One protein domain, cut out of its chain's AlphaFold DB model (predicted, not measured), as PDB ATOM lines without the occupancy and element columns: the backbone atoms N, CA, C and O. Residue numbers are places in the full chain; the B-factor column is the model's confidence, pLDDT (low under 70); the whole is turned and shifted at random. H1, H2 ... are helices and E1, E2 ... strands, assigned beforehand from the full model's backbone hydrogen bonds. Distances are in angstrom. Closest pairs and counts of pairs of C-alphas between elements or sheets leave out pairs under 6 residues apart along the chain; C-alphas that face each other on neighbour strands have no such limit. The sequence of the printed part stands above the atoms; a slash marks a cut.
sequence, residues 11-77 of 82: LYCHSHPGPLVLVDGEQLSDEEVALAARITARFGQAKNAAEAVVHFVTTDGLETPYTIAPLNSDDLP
ATOM      1  N   LEU A  11       7.551  -5.765  46.298       97.00
ATOM      2  CA  LEU A  11       6.641  -6.769  46.812       97.00
ATOM      3  C   LEU A  11       7.144  -7.328  48.129       97.00
ATOM      4  O   LEU A  11       8.347  -7.481  48.358       97.00
ATOM      5  N   TYR A  12       6.200  -7.684  48.984       97.69
ATOM      6  CA  TYR A  12       6.469  -8.486  50.164       97.69
ATOM      7  C   TYR A  12       5.276  -9.388  50.463       97.69
ATOM      8  O   TYR A  12       4.121  -9.039  50.208       97.69
ATOM      9  N   CYS A  13       5.551 -10.578  50.992       97.50
ATOM     10  CA  CYS A  13       4.489 -11.479  51.417       97.50
ATOM     11  C   CYS A  13       3.970 -11.036  52.790       97.50
ATOM     12  O   CYS A  13       4.736 -10.948  53.748       97.50
ATOM     13  N   HIS A  14       2.673 -10.741  52.870       97.56
ATOM     14  CA  HIS A  14       2.019 -10.354  54.117       97.56
ATOM     15  C   HIS A  14       1.632 -11.584  54.947       97.56
ATOM     16  O   HIS A  14       1.746 -11.567  56.170       97.56
ATOM     17  N   SER A  15       1.200 -12.671  54.295       96.56
ATOM     18  CA  SER A  15       0.704 -13.857  55.004       96.56
ATOM     19  C   SER A  15       1.793 -14.819  55.488       96.56
ATOM     20  O   SER A  15       1.546 -15.595  56.406       96.56
ATOM     21  N   HIS A  16       2.994 -14.783  54.901       97.31
ATOM     22  CA  HIS A  16       4.105 -15.663  55.272       97.31
ATOM     23  C   HIS A  16       5.433 -14.898  55.289       97.31
ATOM     24  O   HIS A  16       5.630 -13.999  54.470       97.31
ATOM     25  N   PRO A  17       6.397 -15.289  56.142       96.19
ATOM     26  CA  PRO A  17       7.742 -14.727  56.093       96.19
ATOM     27  C   PRO A  17       8.389 -14.941  54.722       96.19
ATOM     28  O   PRO A  17       8.336 -16.036  54.157       96.19
ATOM     29  N   GLY A  18       9.047 -13.914  54.197       94.38
ATOM     30  CA  GLY A  18       9.651 -13.970  52.875       94.38
ATOM     31  C   GLY A  18      10.529 -12.763  52.568       94.38
ATOM     32  O   GLY A  18      10.710 -11.890  53.423       94.38
ATOM     33  N   PRO A  19      11.106 -12.732  51.362       95.06
ATOM     34  CA  PRO A  19      11.945 -11.629  50.928       95.06
ATOM     35  C   PRO A  19      11.127 -10.355  50.683       95.06
ATOM     36  O   PRO A  19       9.923 -10.396  50.424       95.06
ATOM     37  N   LEU A  20      11.831  -9.224  50.709       95.38
ATOM     38  CA  LEU A  20      11.400  -8.000  50.045       95.38
ATOM     39  C   LEU A  20      11.953  -8.036  48.618       95.38
ATOM     40  O   LEU A  20      13.170  -8.099  48.440       95.38
ATOM     41  N   VAL A  21      11.077  -7.998  47.622       94.88
ATOM     42  CA  VAL A  21      11.441  -8.080  46.203       94.88
ATOM     43  C   VAL A  21      11.269  -6.707  45.574       94.88
ATOM     44  O   VAL A  21      10.229  -6.090  45.744       94.88
ATOM     45  N   LEU A  22      12.283  -6.210  44.874       93.81
ATOM     46  CA  LEU A  22      12.179  -4.970  44.103       93.81
ATOM     47  C   LEU A  22      11.780  -5.309  42.668       93.81
ATOM     48  O   LEU A  22      12.242  -6.318  42.136       93.81
ATOM     49  N   VAL A  23      10.965  -4.461  42.049       91.50
ATOM     50  CA  VAL A  23      10.616  -4.576  40.632       91.50
ATOM     51  C   VAL A  23      11.170  -3.379  39.887       91.50
ATOM     52  O   VAL A  23      11.017  -2.241  40.327       91.50
ATOM     53  N   ASP A  24      11.820  -3.650  38.763       87.69
ATOM     54  CA  ASP A  24      12.314  -2.626  37.854       87.69
ATOM     55  C   ASP A  24      11.343  -2.493  36.674       87.69
ATOM     56  O   ASP A  24      11.145  -3.445  35.919       87.69
ATOM     57  N   GLY A  25      10.680  -1.339  36.569       80.25
ATOM     58  CA  GLY A  25       9.657  -1.059  35.559       80.25
ATOM     59  C   GLY A  25       8.678   0.037  35.996       80.25
ATOM     60  O   GLY A  25       8.246   0.074  37.146       80.25
ATOM     61  N   GLU A  26       8.324   0.943  35.079       71.19
ATOM     62  CA  GLU A  26       7.459   2.102  35.373       71.19
ATOM     63  C   GLU A  26       5.970   1.855  35.064       71.19
ATOM     64  O   GLU A  26       5.116   2.600  35.538       71.19
ATOM     65  N   GLN A  27       5.638   0.816  34.288       81.88
ATOM     66  CA  GLN A  27       4.275   0.499  33.838       81.88
ATOM     67  C   GLN A  27       4.090  -1.020  33.754       81.88
ATOM     68  O   GLN A  27       4.230  -1.608  32.687       81.88
ATOM     69  N   LEU A  28       3.813  -1.646  34.897       89.69
ATOM     70  CA  LEU A  28       3.525  -3.077  34.965       89.69
ATOM     71  C   LEU A  28       2.030  -3.313  34.759       89.69
ATOM     72  O   LEU A  28       1.190  -2.651  35.373       89.69
ATOM     73  N   SER A  29       1.707  -4.280  33.917       93.44
ATOM     74  CA  SER A  29       0.375  -4.863  33.823       93.44
ATOM     75  C   SER A  29       0.049  -5.706  35.060       93.44
ATOM     76  O   SER A  29       0.933  -6.149  35.795       93.44
ATOM     77  N   ASP A  30      -1.239  -5.975  35.275       93.50
ATOM     78  CA  ASP A  30      -1.687  -6.798  36.403       93.50
ATOM     79  C   ASP A  30      -1.118  -8.229  36.346       93.50
ATOM     80  O   ASP A  30      -0.740  -8.796  37.370       93.50
ATOM     81  N   GLU A  31      -0.964  -8.787  35.142       94.31
ATOM     82  CA  GLU A  31      -0.364 -10.110  34.928       94.31
ATOM     83  C   GLU A  31       1.124 -10.141  35.315       94.31
ATOM     84  O   GLU A  31       1.585 -11.105  35.934       94.31
ATOM     85  N   GLU A  32       1.874  -9.079  35.007       94.88
ATOM     86  CA  GLU A  32       3.288  -8.953  35.385       94.88
ATOM     87  C   GLU A  32       3.454  -8.811  36.902       94.88
ATOM     88  O   GLU A  32       4.314  -9.471  37.496       94.88
ATOM     89  N   VAL A  33       2.598  -8.014  37.552       95.75
ATOM     90  CA  VAL A  33       2.592  -7.887  39.019       95.75
ATOM     91  C   VAL A  33       2.209  -9.216  39.669       95.75
ATOM     92  O   VAL A  33       2.869  -9.646  40.619       95.75
ATOM     93  N   ALA A  34       1.204  -9.916  39.139       96.31
ATOM     94  CA  ALA A  34       0.804 -11.229  39.627       96.31
ATOM     95  C   ALA A  34       1.941 -12.255  39.492       96.31
ATOM     96  O   ALA A  34       2.205 -13.007  40.433       96.31
ATOM     97  N   LEU A  35       2.670 -12.272  38.371       95.31
ATOM     98  CA  LEU A  35       3.843 -13.132  38.204       95.31
ATOM     99  C   LEU A  35       4.935 -12.801  39.235       95.31
ATOM    100  O   LEU A  35       5.419 -13.703  39.924       95.31
ATOM    101  N   ALA A  36       5.270 -11.521  39.408       95.75
ATOM    102  CA  ALA A  36       6.232 -11.076  40.418       95.75
ATOM    103  C   ALA A  36       5.797 -11.467  41.844       95.75
ATOM    104  O   ALA A  36       6.623 -11.882  42.666       95.75
ATOM    105  N   ALA A  37       4.496 -11.414  42.141       97.25
ATOM    106  CA  ALA A  37       3.934 -11.835  43.421       97.25
ATOM    107  C   ALA A  37       4.106 -13.342  43.654       97.25
ATOM    108  O   ALA A  37       4.554 -13.765  44.725       97.25
ATOM    109  N   ARG A  38       3.836 -14.163  42.633       97.12
ATOM    110  CA  ARG A  38       4.038 -15.619  42.689       97.12
ATOM    111  C   ARG A  38       5.503 -15.991  42.906       97.12
ATOM    112  O   ARG A  38       5.785 -16.901  43.691       97.12
ATOM    113  N   ILE A  39       6.426 -15.270  42.269       95.88
ATOM    114  CA  ILE A  39       7.875 -15.421  42.466       95.88
ATOM    115  C   ILE A  39       8.262 -15.032  43.900       95.88
ATOM    116  O   ILE A  39       8.948 -15.793  44.585       95.88
ATOM    117  N   THR A  40       7.757 -13.900  44.397       97.00
ATOM    118  CA  THR A  40       7.995 -13.424  45.773       97.00
ATOM    119  C   THR A  40       7.583 -14.469  46.811       97.00
ATOM    120  O   THR A  40       8.346 -14.775  47.728       97.00
ATOM    121  N   ALA A  41       6.403 -15.076  46.647       97.31
ATOM    122  CA  ALA A  41       5.928 -16.145  47.522       97.31
ATOM    123  C   ALA A  41       6.791 -17.418  47.427       97.31
ATOM    124  O   ALA A  41       7.082 -18.045  48.451       97.31
ATOM    125  N   ARG A  42       7.241 -17.789  46.219       95.25
ATOM    126  CA  ARG A  42       8.070 -18.983  45.970       95.25
ATOM    127  C   ARG A  42       9.432 -18.912  46.659       95.25
ATOM    128  O   ARG A  42       9.888 -19.914  47.207       95.25
ATOM    129  N   PHE A  43      10.062 -17.745  46.683       94.94
ATOM    130  CA  PHE A  43      11.347 -17.561  47.367       94.94
ATOM    131  C   PHE A  43      11.210 -17.244  48.869       94.94
ATOM    132  O   PHE A  43      12.208 -16.986  49.541       94.94
ATOM    133  N   GLY A  44       9.990 -17.304  49.418       93.88
ATOM    134  CA  GLY A  44       9.702 -17.202  50.850       93.88
ATOM    135  C   GLY A  44       9.239 -18.522  51.484       93.88
ATOM    136  O   GLY A  44       9.431 -19.615  50.949       93.88
ATOM    137  N   GLN A  45       8.594 -18.423  52.649       95.50
ATOM    138  CA  GLN A  45       8.006 -19.569  53.356       95.50
ATOM    139  C   GLN A  45       6.622 -19.966  52.827       95.50
ATOM    140  O   GLN A  45       6.125 -21.038  53.158       95.50
ATOM    141  N   ALA A  46       6.029 -19.152  51.953       95.88
ATOM    142  CA  ALA A  46       4.799 -19.492  51.245       95.88
ATOM    143  C   ALA A  46       5.005 -20.551  50.148       95.88
ATOM    144  O   ALA A  46       4.031 -21.027  49.592       95.88
ATOM    145  N   LYS A  47       6.239 -20.955  49.831       94.62
ATOM    146  CA  LYS A  47       6.606 -21.751  48.644       94.62
ATOM    147  C   LYS A  47       5.847 -23.061  48.387       94.62
ATOM    148  O   LYS A  47       5.900 -23.545  47.262       94.62
ATOM    149  N   ASN A  48       5.222 -23.638  49.413       95.00
ATOM    150  CA  ASN A  48       4.422 -24.869  49.340       95.00
ATOM    151  C   ASN A  48       2.972 -24.655  49.825       95.00
ATOM    152  O   ASN A  48       2.243 -25.625  50.021       95.00
ATOM    153  N   ALA A  49       2.571 -23.413  50.102       96.06
ATOM    154  CA  ALA A  49       1.209 -23.078  50.495       96.06
ATOM    155  C   ALA A  49       0.279 -23.126  49.274       96.06
ATOM    156  O   ALA A  49       0.710 -22.874  48.150       96.06
ATOM    157  N   ALA A  50      -1.003 -23.417  49.502       96.69
ATOM    158  CA  ALA A  50      -2.014 -23.348  48.446       96.69
ATOM    159  C   ALA A  50      -2.227 -21.903  47.963       96.69
ATOM    160  O   ALA A  50      -2.453 -21.663  46.780       96.69
ATOM    161  N   GLU A  51      -2.113 -20.949  48.885       97.38
ATOM    162  CA  GLU A  51      -2.304 -19.529  48.635       97.38
ATOM    163  C   GLU A  51      -1.387 -18.681  49.521       97.38
ATOM    164  O   GLU A  51      -0.994 -19.074  50.625       97.38
ATOM    165  N   ALA A  52      -1.059 -17.488  49.036       97.69
ATOM    166  CA  ALA A  52      -0.386 -16.448  49.790       97.69
ATOM    167  C   ALA A  52      -0.934 -15.072  49.412       97.69
ATOM    168  O   ALA A  52      -1.349 -14.845  48.277       97.69
ATOM    169  N   VAL A  53      -0.891 -14.149  50.374       98.44
ATOM    170  CA  VAL A  53      -1.243 -12.746  50.168       98.44
ATOM    171  C   VAL A  53       0.057 -11.969  50.052       98.44
ATOM    172  O   VAL A  53       0.848 -11.905  51.001       98.44
ATOM    173  N   VAL A  54       0.303 -11.421  48.870       98.44
ATOM    174  CA  VAL A  54       1.476 -10.606  48.559       98.44
ATOM    175  C   VAL A  54       1.009  -9.197  48.264       98.44
ATOM    176  O   VAL A  54       0.032  -9.001  47.555       98.44
ATOM    177  N   HIS A  55       1.695  -8.215  48.822       98.25
ATOM    178  CA  HIS A  55       1.377  -6.816  48.601       98.25
ATOM    179  C   HIS A  55       2.368  -6.236  47.604       98.25
ATOM    180  O   HIS A  55       3.576  -6.394  47.785       98.25
ATOM    181  N   PHE A  56       1.853  -5.581  46.567       97.06
ATOM    182  CA  PHE A  56       2.632  -4.753  45.659       97.06
ATOM    183  C   PHE A  56       2.511  -3.299  46.094       97.06
ATOM    184  O   PHE A  56       1.401  -2.794  46.260       97.06
ATOM    185  N   VAL A  57       3.651  -2.647  46.295       95.31
ATOM    186  CA  VAL A  57       3.735  -1.249  46.701       95.31
ATOM    187  C   VAL A  57       4.435  -0.470  45.605       95.31
ATOM    188  O   VAL A  57       5.592  -0.742  45.279       95.31
ATOM    189  N   THR A  58       3.736   0.494  45.029       92.38
ATOM    190  CA  THR A  58       4.271   1.411  44.020       92.38
ATOM    191  C   THR A  58       5.183   2.465  44.660       92.38
ATOM    192  O   THR A  58       5.253   2.618  45.882       92.38
ATOM    193  N   THR A  59       5.912   3.226  43.843       89.38
ATOM    194  CA  THR A  59       6.860   4.250  44.328       89.38
ATOM    195  C   THR A  59       6.191   5.436  45.024       89.38
ATOM    196  O   THR A  59       6.818   6.071  45.874       89.38
ATOM    197  N   ASP A  60       4.927   5.723  44.706       89.75
ATOM    198  CA  ASP A  60       4.071   6.694  45.398       89.75
ATOM    199  C   ASP A  60       3.439   6.131  46.686       89.75
ATOM    200  O   ASP A  60       2.805   6.872  47.436       89.75
ATOM    201  N   GLY A  61       3.676   4.850  46.992       90.44
ATOM    202  CA  GLY A  61       3.241   4.195  48.223       90.44
ATOM    203  C   GLY A  61       1.834   3.604  48.164       90.44
ATOM    204  O   GLY A  61       1.320   3.205  49.209       90.44
ATOM    205  N   LEU A  62       1.210   3.533  46.983       93.00
ATOM    206  CA  LEU A  62      -0.047   2.810  46.813       93.00
ATOM    207  C   LEU A  62       0.209   1.310  46.962       93.00
ATOM    208  O   LEU A  62       1.082   0.736  46.315       93.00
ATOM    209  N   GLU A  63      -0.579   0.679  47.823       96.06
ATOM    210  CA  GLU A  63      -0.429  -0.723  48.175       96.06
ATOM    211  C   GLU A  63      -1.644  -1.529  47.717       96.06
ATOM    212  O   GLU A  63      -2.780  -1.214  48.073       96.06
ATOM    213  N   THR A  64      -1.397  -2.584  46.940       96.94
ATOM    214  CA  THR A  64      -2.437  -3.468  46.397       96.94
ATOM    215  C   THR A  64      -2.161  -4.922  46.797       96.94
ATOM    216  O   THR A  64      -1.064  -5.422  46.526       96.94
ATOM    217  N   PRO A  65      -3.116  -5.618  47.444       97.81
ATOM    218  CA  PRO A  65      -2.964  -7.023  47.798       97.81
ATOM    219  C   PRO A  65      -3.292  -7.947  46.617       97.81
ATOM    220  O   PRO A  65      -4.272  -7.752  45.904       97.81
ATOM    221  N   TYR A  66      -2.507  -9.010  46.489       98.00
ATOM    222  CA  TYR A  66      -2.654 -10.078  45.509       98.00
ATOM    223  C   TYR A  66      -2.736 -11.422  46.229       98.00
ATOM    224  O   TYR A  66      -1.779 -11.847  46.883       98.00
ATOM    225  N   THR A  67      -3.871 -12.106  46.087       97.94
ATOM    226  CA  THR A  67      -4.032 -13.494  46.534       97.94
ATOM    227  C   THR A  67      -3.626 -14.418  45.396       97.94
ATOM    228  O   THR A  67      -4.320 -14.502  44.383       97.94
ATOM    229  N   ILE A  68      -2.487 -15.091  45.545       96.94
ATOM    230  CA  ILE A  68      -1.895 -15.923  44.493       96.94
ATOM    231  C   ILE A  68      -1.480 -17.297  45.019       96.94
ATOM    232  O   ILE A  68      -1.195 -17.469  46.202       96.94
ATOM    233  N   ALA A  69      -1.401 -18.280  44.122       97.25
ATOM    234  CA  ALA A  69      -0.699 -19.530  44.391       97.25
ATOM    235  C   ALA A  69       0.795 -19.352  44.054       97.25
ATOM    236  O   ALA A  69       1.102 -18.882  42.948       97.25
ATOM    237  N   PRO A  70       1.733 -19.715  44.951       96.50
ATOM    238  CA  PRO A  70       3.169 -19.640  44.682       96.50
ATOM    239  C   PRO A  70       3.546 -20.313  43.358       96.50
ATOM    240  O   PRO A  70       2.928 -21.292  42.937       96.50
ATOM    241  N   LEU A  71       4.567 -19.783  42.687       93.69
ATOM    242  CA  LEU A  71       5.069 -20.387  41.454       93.69
ATOM    243  C   LEU A  71       5.714 -21.751  41.756       93.69
ATOM    244  O   LEU A  71       6.439 -21.873  42.744       93.69
ATOM    245  N   ASN A  72       5.479 -22.774  40.930       88.31
ATOM    246  CA  ASN A  72       6.179 -24.050  41.086       88.31
ATOM    247  C   ASN A  72       7.667 -23.882  40.700       88.31
ATOM    248  O   ASN A  72       8.004 -22.998  39.916       88.31
ATOM    249  N   SER A  73       8.581 -24.704  41.234       82.19
ATOM    250  CA  SER A  73       9.973 -24.735  40.733       82.19
ATOM    251  C   SER A  73      10.043 -25.036  39.248       82.19
ATOM    252  O   SER A  73      10.903 -24.486  38.575       82.19
ATOM    253  N   ASP A  74       9.160 -25.904  38.763       83.75
ATOM    254  CA  ASP A  74       9.216 -26.382  37.381       83.75
ATOM    255  C   ASP A  74       8.745 -25.306  36.387       83.75
ATOM    256  O   ASP A  74       9.078 -25.367  35.207       83.75
ATOM    257  N   ASP A  75       8.029 -24.291  36.884       82.50
ATOM    258  CA  ASP A  75       7.549 -23.146  36.107       82.50
ATOM    259  C   ASP A  75       8.584 -22.004  36.037       82.50
ATOM    260  O   ASP A  75       8.353 -21.007  35.352       82.50
ATOM    261  N   LEU A  76       9.708 -22.103  36.763       83.44
ATOM    262  CA  LEU A  76      10.772 -21.097  36.734       83.44
ATOM    263  C   LEU A  76      11.789 -21.423  35.634       83.44
ATOM    264  O   LEU A  76      12.404 -22.496  35.672       83.44
ATOM    265  N   PRO A  77      12.040 -20.496  34.689       86.31
ATOM    266  CA  PRO A  77      13.105 -20.664  33.711       86.31
ATOM    267  C   PRO A  77      14.446 -20.902  34.410       86.31
ATOM    268  O   PRO A  77      14.873 -20.110  35.249       86.31
TER     269      PRO A  77
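This is residues 11 to 77 of the 82 residues of an uncharacterized protein of Candidatus Tenderia electrophaga (UniProt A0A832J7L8). A twisted sheet of four strands, in the order E2, E1, E3, E4, has one helix, H1, packed over one face, making two layers. The sheet is antiparallel, built from hairpins E1-E2 and E3-E4. The 67 printed residues run E1, E2, H1, E3, E4, class mixed, with under half in named elements; the whole is compact, radius of gyration of the C-alphas 11.1 A, spanning 32 by 25 by 17 A.

Strand E3, residues 52 to 57, is antiparallel to E4, residues 63 to 68, at 153 degrees; N 54 and O 66 are within hydrogen-bond range, 2.9 A. E1, residues 11 to 13, is antiparallel to E3, with N 55 and O 12 at 2.9 A. E2, residues 20 to 22, is antiparallel to E1, with N 11 and O 21 at 2.8 A. Helix H1, residues 30 to 42, is on the sheet; its closest C-alphas to E3 are Ala 37 and Val 54, 5.8 A. In H1 every O i to N i+4 pair is within range. E2, H1 and E3 form a split strand-helix-strand unit, two same-way strands with E1 between, its crossover right-handed.

H1 is 18.3 A long, E3 16.0 A, E4 15.7 A. E1 begins at C-alpha 11 (6.641, -6.769, 46.812); E4 ends at C-alpha 68 (-1.895, -15.923, 44.493).

The C-alphas farthest apart, of Asp 60 and Asp 74, are 34.4 A apart. The printed part has no cut, no link between elements is long, and no printed residue is under 70 in pLDDT.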